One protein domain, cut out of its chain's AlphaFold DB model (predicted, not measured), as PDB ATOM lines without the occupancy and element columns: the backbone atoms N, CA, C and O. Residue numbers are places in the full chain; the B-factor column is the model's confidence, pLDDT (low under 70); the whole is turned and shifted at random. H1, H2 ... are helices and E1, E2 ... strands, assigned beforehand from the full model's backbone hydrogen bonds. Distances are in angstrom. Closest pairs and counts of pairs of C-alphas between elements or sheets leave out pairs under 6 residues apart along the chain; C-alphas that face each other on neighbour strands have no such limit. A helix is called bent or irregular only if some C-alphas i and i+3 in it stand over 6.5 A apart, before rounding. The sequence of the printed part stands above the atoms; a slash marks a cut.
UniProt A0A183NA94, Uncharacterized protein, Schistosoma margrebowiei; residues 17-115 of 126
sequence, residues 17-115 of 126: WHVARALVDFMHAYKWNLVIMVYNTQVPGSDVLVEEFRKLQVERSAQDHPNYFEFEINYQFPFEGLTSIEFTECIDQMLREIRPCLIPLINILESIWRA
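This is residues 17 to 115 of the 126 residues of an uncharacterized protein of Schistosoma margrebowiei (UniProt A0A183NA94). A narrow two-stranded parallel ribbon, E1 beside E2, forms the middle of a long, loosely built model, with helix H2 over one face and helix H4 over the other. H1 packs on H2 toward one end of the long axis, and the short H3 meets the beginning of H4 toward the other end, where residues 92 to 97 stick out as a free loop. The printed part has 99 residues, with four named helices and two named strands in the order H1, E1, H2, E2, H3, H4; the class is mixed, helices and strands. It is loose, with a radius of gyration of the C-alphas of 17.1 A and spans of 59 by 29 by 17 A.

E1, residues 34 to 39, and E2, residues 72 to 78, are parallel neighbours at 15 degrees. N 35 and O 72 are 2.8 A apart and N 77 and O 37 also 2.8 A, both within hydrogen-bond range. With H2, residues 46 to 60, they form a strand-helix-strand unit, two parallel neighbour strands with a helix between them along the chain, and its crossover is right-handed. The closest C-alphas of H2 and E2 are those of Gln 57 and Glu 72, 7.2 A apart. H1, residues 17 to 30, touches H2 at a steep tilt of 53 degrees, the same way; their closest C-alphas are those of Trp 17 and Glu 52, 5.8 A apart. For H4, residues 100 to 114, and E2 the closest C-alphas are those of Phe 77 and Ile 108, 7.1 A apart. H3, residues 84 to 90, and H4 only just touch, with 3 pairs of C-alphas within 8 A, made by residues 101 to 102 of H4 alone; the closest C-alphas are those of Cys 90 and Cys 101, 6.2 A apart, and the lines are about perpendicular at 80 degrees. Among the pairs that are apart are H2 and H4, and H1 and H4. Every O i to N i+4 pair is within hydrogen-bond range in H1, H2 and H3, and 9 of 11 in H4.

E1 measures 16.4 A from first to last C-alpha and E2 17.5 A. H1 begins with C-alpha 17 at (-58.311, -35.708, 31.320) and is 20.2 A long. H2 is 20.8 A long, H3 9.7 A and H4 21.2 A. H4 is only just irregular: C-alphas 101 and 104 are 6.9 A apart. Its last C-alpha, 114, is at (-43.633, -13.292, 42.453).

The two C-alphas farthest apart are those of Asp 64 and Met 94, at 59.3 A. The printed part has no cut. The link from H2 to E2, 11 residues, is long. The mean pLDDT of the printed part is 85.7, and residues 92 to 98 are under 70.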
ATOM      1  N   TRP A  17     -57.230 -36.688  31.473       88.06
ATOM      2  CA  TRP A  17     -58.311 -35.708  31.320       88.06
ATOM      3  C   TRP A  17     -59.271 -35.671  32.523       88.06
ATOM      4  O   TRP A  17     -59.782 -34.606  32.869       88.06
ATOM      5  N   HIS A  18     -59.492 -36.806  33.202       91.00
ATOM      6  CA  HIS A  18     -60.283 -36.843  34.437       91.00
ATOM      7  C   HIS A  18     -59.567 -36.072  35.549       91.00
ATOM      8  O   HIS A  18     -60.199 -35.307  36.274       91.00
ATOM      9  N   VAL A  19     -58.244 -36.245  35.654       89.31
ATOM     10  CA  VAL A  19     -57.407 -35.535  36.632       89.31
ATOM     11  C   VAL A  19     -57.411 -34.032  36.350       89.31
ATOM     12  O   VAL A  19     -57.622 -33.245  37.270       89.31
ATOM     13  N   ALA A  20     -57.265 -33.629  35.083       91.38
ATOM     14  CA  ALA A  20     -57.330 -32.226  34.672       91.38
ATOM     15  C   ALA A  20     -58.651 -31.566  35.099       91.38
ATOM     16  O   ALA A  20     -58.648 -30.508  35.726       91.38
ATOM     17  N   ARG A  21     -59.785 -32.227  34.828       93.62
ATOM     18  CA  ARG A  21     -61.112 -31.734  35.228       93.62
ATOM     19  C   ARG A  21     -61.253 -31.608  36.737       93.62
ATOM     20  O   ARG A  21     -61.692 -30.565  37.206       93.62
ATOM     21  N   ALA A  22     -60.836 -32.628  37.484       92.31
ATOM     22  CA  ALA A  22     -60.896 -32.600  38.941       92.31
ATOM     23  C   ALA A  22     -60.074 -31.440  39.531       92.31
ATOM     24  O   ALA A  22     -60.524 -30.782  40.468       92.31
ATOM     25  N   LEU A  23     -58.898 -31.149  38.964       91.19
ATOM     26  CA  LEU A  23     -58.072 -30.018  39.389       91.19
ATOM     27  C   LEU A  23     -58.718 -28.667  39.059       91.19
ATOM     28  O   LEU A  23     -58.721 -27.781  39.912       91.19
ATOM     29  N   VAL A  24     -59.303 -28.502  37.870       93.00
ATOM     30  CA  VAL A  24     -60.015 -27.263  37.503       93.00
ATOM     31  C   VAL A  24     -61.263 -27.062  38.367       93.00
ATOM     32  O   VAL A  24     -61.523 -25.946  38.812       93.00
ATOM     33  N   ASP A  25     -62.006 -28.125  38.674       94.00
ATOM     34  CA  ASP A  25     -63.160 -28.051  39.575       94.00
ATOM     35  C   ASP A  25     -62.729 -27.682  41.010       94.00
ATOM     36  O   ASP A  25     -63.390 -26.882  41.674       94.00
ATOM     37  N   PHE A  26     -61.580 -28.188  41.472       92.31
ATOM     38  CA  PHE A  26     -60.975 -27.767  42.737       92.31
ATOM     39  C   PHE A  26     -60.593 -26.282  42.707       92.31
ATOM     40  O   PHE A  26     -60.973 -25.527  43.600       92.31
ATOM     41  N   MET A  27     -59.897 -25.829  41.663       92.00
ATOM     42  CA  MET A  27     -59.551 -24.415  41.499       92.00
ATOM     43  C   MET A  27     -60.790 -23.522  41.500       92.00
ATOM     44  O   MET A  27     -60.786 -22.475  42.146       92.00
ATOM     45  N   HIS A  28     -61.861 -23.952  40.831       93.75
ATOM     46  CA  HIS A  28     -63.129 -23.237  40.815       93.75
ATOM     47  C   HIS A  28     -63.710 -23.103  42.227       93.75
ATOM     48  O   HIS A  28     -64.048 -21.995  42.648       93.75
ATOM     49  N   ALA A  29     -63.746 -24.193  42.999       93.75
ATOM     50  CA  ALA A  29     -64.259 -24.183  44.368       93.75
ATOM     51  C   ALA A  29     -63.526 -23.177  45.277       93.75
ATOM     52  O   ALA A  29     -64.151 -22.549  46.135       93.75
ATOM     53  N   TYR A  30     -62.221 -22.982  45.064       91.06
ATOM     54  CA  TYR A  30     -61.399 -22.046  45.839       91.06
ATOM     55  C   TYR A  30     -61.156 -20.694  45.159       91.06
ATOM     56  O   TYR A  30     -60.451 -19.856  45.726       91.06
ATOM     57  N   LYS A  31     -61.753 -20.448  43.986       90.31
ATOM     58  CA  LYS A  31     -61.567 -19.222  43.188       90.31
ATOM     59  C   LYS A  31     -60.091 -18.947  42.874       90.31
ATOM     60  O   LYS A  31     -59.576 -17.849  43.083       90.31
ATOM     61  N   TRP A  32     -59.381 -19.984  42.442       90.75
ATOM     62  CA  TRP A  32     -57.981 -19.898  42.036       90.75
ATOM     63  C   TRP A  32     -57.880 -19.637  40.544       90.75
ATOM     64  O   TRP A  32     -57.750 -20.556  39.741       90.75
ATOM     65  N   ASN A  33     -57.948 -18.367  40.179       91.12
ATOM     66  CA  ASN A  33     -58.021 -17.962  38.781       91.12
ATOM     67  C   ASN A  33     -56.645 -17.874  38.104       91.12
ATOM     68  O   ASN A  33     -56.600 -17.649  36.907       91.12
ATOM     69  N   LEU A  34     -55.535 -18.049  38.831       89.62
ATOM     70  CA  LEU A  34     -54.172 -17.976  38.290       89.62
ATOM     71  C   LEU A  34     -53.393 -19.257  38.609       89.62
ATOM     72  O   LEU A  34     -53.336 -19.701  39.764       89.62
ATOM     73  N   VAL A  35     -52.763 -19.828  37.585       87.25
ATOM     74  CA  VAL A  35     -52.081 -21.128  37.626       87.25
ATOM     75  C   VAL A  35     -50.650 -20.997  37.131       87.25
ATOM     76  O   VAL A  35     -50.382 -20.392  36.094       87.25
ATOM     77  N   ILE A  36     -49.731 -21.645  37.843       87.44
ATOM     78  CA  ILE A  36     -48.402 -21.980  37.335       87.44
ATOM     79  C   ILE A  36     -48.357 -23.493  37.138       87.44
ATOM     80  O   ILE A  36     -48.860 -24.261  37.952       87.44
ATOM     81  N   MET A  37     -47.762 -23.941  36.042       87.56
ATOM     82  CA  MET A  37     -47.551 -25.360  35.776       87.56
ATOM     83  C   MET A  37     -46.056 -25.647  35.773       87.56
ATOM     84  O   MET A  37     -45.308 -24.981  35.064       87.56
ATOM     85  N   VAL A  38     -45.618 -26.643  36.542       86.56
ATOM     86  CA  VAL A  38     -44.230 -27.130  36.559       86.56
ATOM     87  C   VAL A  38     -44.287 -28.627  36.327       86.56
ATOM     88  O   VAL A  38     -44.714 -29.327  37.230       86.56
ATOM     89  N   TYR A  39     -43.918 -29.118  35.149       85.06
ATOM     90  CA  TYR A  39     -44.190 -30.503  34.747       85.06
ATOM     91  C   TYR A  39     -42.949 -31.193  34.180       85.06
ATOM     92  O   TYR A  39     -42.118 -30.562  33.534       85.06
ATOM     93  N   ASN A  40     -42.836 -32.505  34.393       83.94
ATOM     94  CA  ASN A  40     -41.734 -33.307  33.865       83.94
ATOM     95  C   ASN A  40     -42.141 -33.947  32.529       83.94
ATOM     96  O   ASN A  40     -43.027 -34.803  32.494       83.94
ATOM     97  N   THR A  41     -41.480 -33.558  31.439       83.62
ATOM     98  CA  THR A  41     -41.719 -34.068  30.076       83.62
ATOM     99  C   THR A  41     -41.386 -35.551  29.904       83.62
ATOM    100  O   THR A  41     -41.877 -36.183  28.975       83.62
ATOM    101  N   GLN A  42     -40.585 -36.136  30.796       82.38
ATOM    102  CA  GLN A  42     -40.242 -37.562  30.762       82.38
ATOM    103  C   GLN A  42     -41.334 -38.452  31.364       82.38
ATOM    104  O   GLN A  42     -41.343 -39.659  31.124       82.38
ATOM    105  N   VAL A  43     -42.261 -37.882  32.141       81.19
ATOM    106  CA  VAL A  43     -43.328 -38.652  32.785       81.19
ATOM    107  C   VAL A  43     -44.500 -38.820  31.812       81.19
ATOM    108  O   VAL A  43     -45.071 -37.822  31.353       81.19
ATOM    109  N   PRO A  44     -44.916 -40.065  31.508       80.44
ATOM    110  CA  PRO A  44     -46.043 -40.309  30.621       80.44
ATOM    111  C   PRO A  44     -47.310 -39.574  31.078       80.44
ATOM    112  O   PRO A  44     -47.736 -39.665  32.229       80.44
ATOM    113  N   GLY A  45     -47.930 -38.845  30.151       82.38
ATOM    114  CA  GLY A  45     -49.162 -38.095  30.403       82.38
ATOM    115  C   GLY A  45     -48.971 -36.652  30.877       82.38
ATOM    116  O   GLY A  45     -49.980 -35.969  31.034       82.38
ATOM    117  N   SER A  46     -47.739 -36.157  31.060       84.81
ATOM    118  CA  SER A  46     -47.504 -34.767  31.495       84.81
ATOM    119  C   SER A  46     -47.950 -33.761  30.448       84.81
ATOM    120  O   SER A  46     -48.730 -32.863  30.748       84.81
ATOM    121  N   ASP A  47     -47.512 -33.953  29.205       87.25
ATOM    122  CA  ASP A  47     -47.896 -33.071  28.101       87.25
ATOM    123  C   ASP A  47     -49.403 -33.139  27.846       87.25
ATOM    124  O   ASP A  47     -50.054 -32.113  27.672       87.25
ATOM    125  N   VAL A  48     -49.982 -34.342  27.947       89.56
ATOM    126  CA  VAL A  48     -51.433 -34.539  27.852       89.56
ATOM    127  C   VAL A  48     -52.152 -33.747  28.946       89.56
ATOM    128  O   VAL A  48     -53.151 -33.098  28.666       89.56
ATOM    129  N   LEU A  49     -51.647 -33.733  30.184       88.31
ATOM    130  CA  LEU A  49     -52.255 -32.969  31.276       88.31
ATOM    131  C   LEU A  49     -52.236 -31.467  30.991       88.31
ATOM    132  O   LEU A  49     -53.241 -30.791  31.209       88.31
ATOM    133  N   VAL A  50     -51.120 -30.957  30.469       89.75
ATOM    134  CA  VAL A  50     -50.980 -29.554  30.058       89.75
ATOM    135  C   VAL A  50     -51.957 -29.209  28.938       89.75
ATOM    136  O   VAL A  50     -52.625 -28.176  28.998       89.75
ATOM    137  N   GLU A  51     -52.095 -30.073  27.938       92.25
ATOM    138  CA  GLU A  51     -53.059 -29.879  26.856       92.25
ATOM    139  C   GLU A  51     -54.506 -29.891  27.351       92.25
ATOM    140  O   GLU A  51     -55.288 -29.021  26.964       92.25
ATOM    141  N   GLU A  52     -54.870 -30.826  28.229       93.25
ATOM    142  CA  GLU A  52     -56.214 -30.892  28.809       93.25
ATOM    143  C   GLU A  52     -56.528 -29.649  29.654       93.25
ATOM    144  O   GLU A  52     -57.633 -29.113  29.569       93.25
ATOM    145  N   PHE A  53     -55.553 -29.109  30.390       92.25
ATOM    146  CA  PHE A  53     -55.703 -27.830  31.093       92.25
ATOM    147  C   PHE A  53     -55.966 -26.661  30.139       92.25
ATOM    148  O   PHE A  53     -56.868 -25.861  30.389       92.25
ATOM    149  N   ARG A  54     -55.227 -26.574  29.026       93.00
ATOM    150  CA  ARG A  54     -55.448 -25.534  28.003       93.00
ATOM    151  C   ARG A  54     -56.826 -25.662  27.354       93.00
ATOM    152  O   ARG A  54     -57.495 -24.654  27.142       93.00
ATOM    153  N   LYS A  55     -57.282 -26.888  27.069       95.19
ATOM    154  CA  LYS A  55     -58.642 -27.129  26.555       95.19
ATOM    155  C   LYS A  55     -59.692 -26.654  27.554       95.19
ATOM    156  O   LYS A  55     -60.594 -25.917  27.169       95.19
ATOM    157  N   LEU A  56     -59.539 -27.012  28.830       94.81
ATOM    158  CA  LEU A  56     -60.457 -26.601  29.893       94.81
ATOM    159  C   LEU A  56     -60.469 -25.087  30.108       94.81
ATOM    160  O   LEU A  56     -61.526 -24.541  30.403       94.81
ATOM    161  N   GLN A  57     -59.341 -24.403  29.917       94.50
ATOM    162  CA  GLN A  57     -59.272 -22.943  29.977       94.50
ATOM    163  C   GLN A  57     -60.201 -22.288  28.941       94.50
ATOM    164  O   GLN A  57     -60.939 -21.351  29.248       94.50
ATOM    165  N   VAL A  58     -60.206 -22.814  27.714       95.25
ATOM    166  CA  VAL A  58     -61.081 -22.335  26.633       95.25
ATOM    167  C   VAL A  58     -62.529 -22.787  26.848       95.25
ATOM    168  O   VAL A  58     -63.447 -21.992  26.696       95.25
ATOM    169  N   GLU A  59     -62.754 -24.042  27.240       94.69
ATOM    170  CA  GLU A  59     -64.097 -24.603  27.461       94.69
ATOM    171  C   GLU A  59     -64.842 -23.887  28.599       94.69
ATOM    172  O   GLU A  59     -66.009 -23.526  28.457       94.69
ATOM    173  N   ARG A  60     -64.170 -23.657  29.734       93.00
ATOM    174  CA  ARG A  60     -64.775 -23.106  30.956       93.00
ATOM    175  C   ARG A  60     -64.890 -21.582  30.951       93.00
ATOM    176  O   ARG A  60     -65.612 -21.051  31.791       93.00
ATOM    177  N   SER A  61     -64.237 -20.889  30.019       92.50
ATOM    178  CA  SER A  61     -64.376 -19.433  29.850       92.50
ATOM    179  C   SER A  61     -65.625 -19.026  29.056       92.50
ATOM    180  O   SER A  61     -65.985 -17.849  29.046       92.50
ATOM    181  N   ALA A  62     -66.336 -19.975  28.440       92.88
ATOM    182  CA  ALA A  62     -67.626 -19.710  27.812       92.88
ATOM    183  C   ALA A  62     -68.696 -19.407  28.880       92.88
ATOM    184  O   ALA A  62     -68.963 -20.230  29.753       92.88
ATOM    185  N   GLN A  63     -69.305 -18.217  28.826       85.31
ATOM    186  CA  GLN A  63     -70.244 -17.736  29.856       85.31
ATOM    187  C   GLN A  63     -71.509 -18.596  30.002       85.31
ATOM    188  O   GLN A  63     -72.143 -18.588  31.054       85.31
ATOM    189  N   ASP A  64     -71.885 -19.327  28.957       91.94
ATOM    190  CA  ASP A  64     -73.011 -20.261  28.932       91.94
ATOM    191  C   ASP A  64     -72.635 -21.675  29.403       91.94
ATOM    192  O   ASP A  64     -73.503 -22.544  29.520       91.94
ATOM    193  N   HIS A  65     -71.360 -21.921  29.716       90.81
ATOM    194  CA  HIS A  65     -70.907 -23.211  30.208       90.81
ATOM    195  C   HIS A  65     -71.497 -23.490  31.606       90.81
ATOM    196  O   HIS A  65     -71.380 -22.655  32.507       90.81
ATOM    197  N   PRO A  66     -72.068 -24.687  31.862       91.12
ATOM    198  CA  PRO A  66     -72.720 -24.999  33.140       91.12
ATOM    199  C   PRO A  66     -71.779 -24.895  34.346       91.12
ATOM    200  O   PRO A  66     -72.210 -24.588  35.451       91.12
ATOM    201  N   ASN A  67     -70.484 -25.124  34.121       91.88
ATOM    202  CA  ASN A  67     -69.433 -24.962  35.122       91.88
ATOM    203  C   ASN A  67     -68.501 -23.783  34.796       91.88
ATOM    204  O   ASN A  67     -67.286 -23.947  34.912       91.88
ATOM    205  N   TYR A  68     -69.037 -22.667  34.289       94.81
ATOM    206  CA  TYR A  68     -68.252 -21.478  33.933       94.81
ATOM    207  C   TYR A  68     -67.243 -21.124  35.032       94.81
ATOM    208  O   TYR A  68     -67.597 -20.993  36.206       94.81
ATOM    209  N   PHE A  69     -65.981 -21.004  34.633       95.06
ATOM    210  CA  PHE A  69     -64.872 -20.646  35.497       95.06
ATOM    211  C   PHE A  69     -63.708 -20.138  34.648       95.06
ATOM    212  O   PHE A  69     -63.073 -20.892  33.910       95.06
ATOM    213  N   GLU A  70     -63.434 -18.845  34.761       94.25
ATOM    214  CA  GLU A  70     -62.356 -18.187  34.036       94.25
ATOM    215  C   GLU A  70     -61.056 -18.239  34.844       94.25
ATOM    216  O   GLU A  70     -60.980 -17.721  35.962       94.25
ATOM    217  N   PHE A  71     -60.032 -18.872  34.272       92.75
ATOM    218  CA  PHE A  71     -58.700 -18.970  34.859       92.75
ATOM    219  C   PHE A  71     -57.606 -18.770  33.805       92.75
ATOM    220  O   PHE A  71     -57.819 -18.953  32.605       92.75
ATOM    221  N   GLU A  72     -56.416 -18.410  34.265       91.44
ATOM    222  CA  GLU A  72     -55.236 -18.156  33.454       91.44
ATOM    223  C   GLU A  72     -54.093 -19.093  33.842       91.44
ATOM    224  O   GLU A  72     -53.838 -19.350  35.019       91.44
ATOM    225  N   ILE A  73     -53.397 -19.609  32.829       89.56
ATOM    226  CA  ILE A  73     -52.131 -20.318  32.995       89.56
ATOM    227  C   ILE A  73     -51.003 -19.319  32.715       89.56
ATOM    228  O   ILE A  73     -50.618 -19.118  31.564       89.56
ATOM    229  N   ASN A  74     -50.475 -18.700  33.769       84.69
ATOM    230  CA  ASN A  74     -49.508 -17.601  33.682       84.69
ATOM    231  C   ASN A  74     -48.119 -18.082  33.255       84.69
ATOM    232  O   ASN A  74     -47.427 -17.414  32.491       84.69
ATOM    233  N   TYR A  75     -47.701 -19.243  33.765       85.31
ATOM    234  CA  TYR A  75     -46.400 -19.826  33.453       85.31
ATOM    235  C   TYR A  75     -46.478 -21.338  33.295       85.31
ATOM    236  O   TYR A  75     -47.240 -22.018  33.983       85.31
ATOM    237  N   GLN A  76     -45.644 -21.852  32.393       88.00
ATOM    238  CA  GLN A  76     -45.496 -23.273  32.106       88.00
ATOM    239  C   GLN A  76     -44.006 -23.596  32.044       88.00
ATOM    240  O   GLN A  76     -43.292 -23.103  31.173       88.00
ATOM    241  N   PHE A  77     -43.548 -24.411  32.986       87.44
ATOM    242  CA  PHE A  77     -42.154 -24.781  33.149       87.44
ATOM    243  C   PHE A  77     -41.993 -26.289  32.938       87.44
ATOM    244  O   PHE A  77     -42.310 -27.058  33.849       87.44
ATOM    245  N   PRO A  78     -41.501 -26.738  31.770       87.19
ATOM    246  CA  PRO A  78     -40.967 -28.085  31.658       87.19
ATOM    247  C   PRO A  78     -39.716 -28.177  32.542       87.19
ATOM    248  O   PRO A  78     -38.739 -27.456  32.333       87.19
ATOM    249  N   PHE A  79     -39.768 -29.015  33.572       85.81
ATOM    250  CA  PHE A  79     -38.684 -29.203  34.526       85.81
ATOM    251  C   PHE A  79     -38.634 -30.657  34.981       85.81
ATOM    252  O   PHE A  79     -39.540 -31.156  35.645       85.81
ATOM    253  N   GLU A  80     -37.550 -31.337  34.622       83.12
ATOM    254  CA  GLU A  80     -37.364 -32.767  34.891       83.12
ATOM    255  C   GLU A  80     -36.956 -33.048  36.347       83.12
ATOM    256  O   GLU A  80     -36.992 -34.188  36.805       83.12
ATOM    257  N   GLY A  81     -36.638 -31.993  37.101       78.19
ATOM    258  CA  GLY A  81     -36.056 -32.098  38.431       78.19
ATOM    259  C   GLY A  81     -34.532 -32.137  38.384       78.19
ATOM    260  O   GLY A  81     -33.912 -32.118  37.327       78.19
ATOM    261  N   LEU A  82     -33.937 -32.162  39.572       78.69
ATOM    262  CA  LEU A  82     -32.534 -32.510  39.766       78.69
ATOM    263  C   LEU A  82     -32.516 -33.761  40.639       78.69
ATOM    264  O   LEU A  82     -33.193 -33.804  41.672       78.69
ATOM    265  N   THR A  83     -31.748 -34.770  40.250       80.38
ATOM    266  CA  THR A  83     -31.443 -35.898  41.132       80.38
ATOM    267  C   THR A  83     -30.673 -35.408  42.359       80.38
ATOM    268  O   THR A  83     -30.075 -34.329  42.364       80.38
ATOM    269  N   SER A  84     -30.647 -36.208  43.427       75.75
ATOM    270  CA  SER A  84     -29.878 -35.865  44.630       75.75
ATOM    271  C   SER A  84     -28.389 -35.659  44.337       75.75
ATOM    272  O   SER A  84     -27.760 -34.798  44.954       75.75
ATOM    273  N   ILE A  85     -27.837 -36.414  43.381       81.25
ATOM    274  CA  ILE A  85     -26.444 -36.303  42.940       81.25
ATOM    275  C   ILE A  85     -26.241 -34.986  42.192       81.25
ATOM    276  O   ILE A  85     -25.419 -34.185  42.626       81.25
ATOM    277  N   GLU A  86     -27.040 -34.712  41.156       79.38
ATOM    278  CA  GLU A  86     -26.952 -33.463  40.382       79.38
ATOM    279  C   GLU A  86     -27.127 -32.236  41.277       79.38
ATOM    280  O   GLU A  86     -26.373 -31.273  41.178       79.38
ATOM    281  N   PHE A  87     -28.078 -32.279  42.211       81.25
ATOM    282  CA  PHE A  87     -28.279 -31.203  43.173       81.25
ATOM    283  C   PHE A  87     -27.053 -30.999  44.074       81.25
ATOM    284  O   PHE A  87     -26.636 -29.863  44.293       81.25
ATOM    285  N   THR A  88     -26.449 -32.080  44.570       78.06
ATOM    286  CA  THR A  88     -25.254 -32.008  45.430       78.06
ATOM    287  C   THR A  88     -24.039 -31.492  44.660       78.06
ATOM    288  O   THR A  88     -23.308 -30.647  45.170       78.06
ATOM    289  N   GLU A  89     -23.842 -31.929  43.415       77.38
ATOM    290  CA  GLU A  89     -22.792 -31.415  42.524       77.38
ATOM    291  C   GLU A  89     -23.023 -29.938  42.153       77.38
ATOM    292  O   GLU A  89     -22.076 -29.171  41.951       77.38
ATOM    293  N   CYS A  90     -24.283 -29.505  42.110       77.50
ATOM    294  CA  CYS A  90     -24.671 -28.118  41.881       77.50
ATOM    295  C   CYS A  90     -24.506 -27.208  43.103       77.50
ATOM    296  O   CYS A  90     -24.220 -26.021  42.933       77.50
ATOM    297  N   ILE A  91     -24.665 -27.728  44.321       75.06
ATOM    298  CA  ILE A  91     -24.458 -26.992  45.577       75.06
ATOM    299  C   ILE A  91     -23.094 -27.363  46.156       75.06
ATOM    300  O   ILE A  91     -22.966 -27.989  47.206       75.06
ATOM    301  N   ASP A  92     -22.038 -26.951  45.465       67.31
ATOM    302  CA  ASP A  92     -20.706 -26.985  46.057       67.31
ATOM    303  C   ASP A  92     -20.608 -25.891  47.132       67.31
ATOM    304  O   ASP A  92     -20.591 -24.689  46.840       67.31
ATOM    305  N   GLN A  93     -20.579 -26.321  48.395       58.62
ATOM    306  CA  GLN A  93     -20.668 -25.466  49.585       58.62
ATOM    307  C   GLN A  93     -19.553 -24.410  49.677       58.62
ATOM    308  O   GLN A  93     -19.691 -23.434  50.416       58.62
ATOM    309  N   MET A  94     -18.460 -24.575  48.929       59.09
ATOM    310  CA  MET A  94     -17.295 -23.690  48.980       59.09
ATOM    311  C   MET A  94     -17.464 -22.388  48.186       59.09
ATOM    312  O   MET A  94     -16.778 -21.412  48.484       59.09
ATOM    313  N   LEU A  95     -18.350 -22.339  47.185       60.69
ATOM    314  CA  LEU A  95     -18.271 -21.299  46.150       60.69
ATOM    315  C   LEU A  95     -19.201 -20.097  46.331       60.69
ATOM    316  O   LEU A  95     -18.964 -19.091  45.681       60.69
ATOM    317  N   ARG A  96     -20.213 -20.136  47.214       61.00
ATOM    318  CA  ARG A  96     -21.188 -19.031  47.442       61.00
ATOM    319  C   ARG A  96     -21.821 -18.421  46.170       61.00
ATOM    320  O   ARG A  96     -22.474 -17.385  46.253       61.00
ATOM    321  N   GLU A  97     -21.661 -19.059  45.018       69.31
ATOM    322  CA  GLU A  97     -22.137 -18.607  43.717       69.31
ATOM    323  C   GLU A  97     -23.285 -19.498  43.248       69.31
ATOM    324  O   GLU A  97     -23.288 -20.713  43.465       69.31
ATOM    325  N   ILE A  98     -24.263 -18.890  42.577       67.25
ATOM    326  CA  ILE A  98     -25.338 -19.628  41.918       67.25
ATOM    327  C   ILE A  98     -24.735 -20.346  40.712       67.25
ATOM    328  O   ILE A  98     -24.372 -19.715  39.719       67.25
ATOM    329  N   ARG A  99     -24.633 -21.677  40.788       74.81
ATOM    330  CA  ARG A  99     -24.162 -22.478  39.655       74.81
ATOM    331  C   ARG A  99     -25.200 -22.492  38.524       74.81
ATOM    332  O   ARG A  99     -26.399 -22.548  38.812       74.81
ATOM    333  N   PRO A 100     -24.770 -22.533  37.245       82.00
ATOM    334  CA  PRO A 100     -25.671 -22.532  36.089       82.00
ATOM    335  C   PRO A 100     -26.772 -23.593  36.134       82.00
ATOM    336  O   PRO A 100     -27.891 -23.353  35.695       82.00
ATOM    337  N   CYS A 101     -26.478 -24.752  36.717       81.56
ATOM    338  CA  CYS A 101     -27.424 -25.852  36.840       81.56
ATOM    339  C   CYS A 101     -28.573 -25.601  37.835       81.56
ATOM    340  O   CYS A 101     -29.610 -26.248  37.733       81.56
ATOM    341  N   LEU A 102     -28.442 -24.638  38.758       83.81
ATOM    342  CA  LEU A 102     -29.541 -24.220  39.638       83.81
ATOM    343  C   LEU A 102     -30.412 -23.130  39.013       83.81
ATOM    344  O   LEU A 102     -31.514 -22.897  39.501       83.81
ATOM    345  N   ILE A 103     -29.946 -22.467  37.948       85.69
ATOM    346  CA  ILE A 103     -30.662 -21.346  37.323       85.69
ATOM    347  C   ILE A 103     -32.096 -21.732  36.925       85.69
ATOM    348  O   ILE A 103     -33.001 -20.970  37.264       85.69
ATOM    349  N   PRO A 104     -32.367 -22.888  36.280       86.12
ATOM    350  CA  PRO A 104     -33.737 -23.262  35.934       86.12
ATOM    351  C   PRO A 104     -34.643 -23.376  37.165       86.12
ATOM    352  O   PRO A 104     -35.735 -22.813  37.177       86.12
ATOM    353  N   LEU A 105     -34.164 -24.033  38.228       84.94
ATOM    354  CA  LEU A 105     -34.902 -24.181  39.483       84.94
ATOM    355  C   LEU A 105     -35.142 -22.824  40.158       84.94
ATOM    356  O   LEU A 105     -36.255 -22.545  40.596       84.94
ATOM    357  N   ILE A 106     -34.122 -21.967  40.221       86.69
ATOM    358  CA  ILE A 106     -34.229 -20.630  40.816       86.69
ATOM    359  C   ILE A 106     -35.223 -19.774  40.035       86.69
ATOM    360  O   ILE A 106     -36.073 -19.144  40.651       86.69
ATOM    361  N   ASN A 107     -35.184 -19.801  38.701       87.94
ATOM    362  CA  ASN A 107     -36.138 -19.066  37.873       87.94
ATOM    363  C   ASN A 107     -37.580 -19.511  38.149       87.94
ATOM    364  O   ASN A 107     -38.455 -18.665  38.313       87.94
ATOM    365  N   ILE A 108     -37.822 -20.823  38.261       87.00
ATOM    366  CA  ILE A 108     -39.142 -21.367  38.613       87.00
ATOM    367  C   ILE A 108     -39.572 -20.873  39.999       87.00
ATOM    368  O   ILE A 108     -40.688 -20.379  40.154       87.00
ATOM    369  N   LEU A 109     -38.692 -20.968  41.000       86.00
ATOM    370  CA  LEU A 109     -38.977 -20.524  42.367       86.00
ATOM    371  C   LEU A 109     -39.229 -19.016  42.446       86.00
ATOM    372  O   LEU A 109     -40.145 -18.595  43.146       86.00
ATOM    373  N   GLU A 110     -38.470 -18.201  41.716       86.62
ATOM    374  CA  GLU A 110     -38.698 -16.760  41.626       86.62
ATOM    375  C   GLU A 110     -40.032 -16.436  40.953       86.62
ATOM    376  O   GLU A 110     -40.750 -15.551  41.420       86.62
ATOM    377  N   SER A 111     -40.393 -17.146  39.881       85.75
ATOM    378  CA  SER A 111     -41.694 -16.981  39.230       85.75
ATOM    379  C   SER A 111     -42.844 -17.372  40.153       85.75
ATOM    380  O   SER A 111     -43.827 -16.640  40.214       85.75
ATOM    381  N   ILE A 112     -42.711 -18.463  40.915       83.62
ATOM    382  CA  ILE A 112     -43.693 -18.860  41.936       83.62
ATOM    383  C   ILE A 112     -43.780 -17.797  43.034       83.62
ATOM    384  O   ILE A 112     -44.875 -17.393  43.405       83.62
ATOM    385  N   TRP A 113     -42.641 -17.312  43.530       83.81
ATOM    386  CA  TRP A 113     -42.584 -16.314  44.599       83.81
ATOM    387  C   TRP A 113     -43.235 -14.982  44.214       83.81
ATOM    388  O   TRP A 113     -43.856 -14.331  45.050       83.81
ATOM    389  N   ARG A 114     -43.076 -14.556  42.957       84.31
ATOM    390  CA  ARG A 114     -43.633 -13.292  42.453       84.31
ATOM    391  C   ARG A 114     -45.086 -13.404  42.002       84.31
ATOM    392  O   ARG A 114     -45.708 -12.370  41.776       84.31
ATOM    393  N   ALA A 115     -45.601 -14.612  41.804       80.19
ATOM    394  CA  ALA A 115     -46.943 -14.811  41.287       80.19
ATOM    395  C   ALA A 115     -47.980 -14.906  42.408       80.19
ATOM    396  O   ALA A 115     -47.767 -15.552  43.428       80.19
TER     397      ALA A 115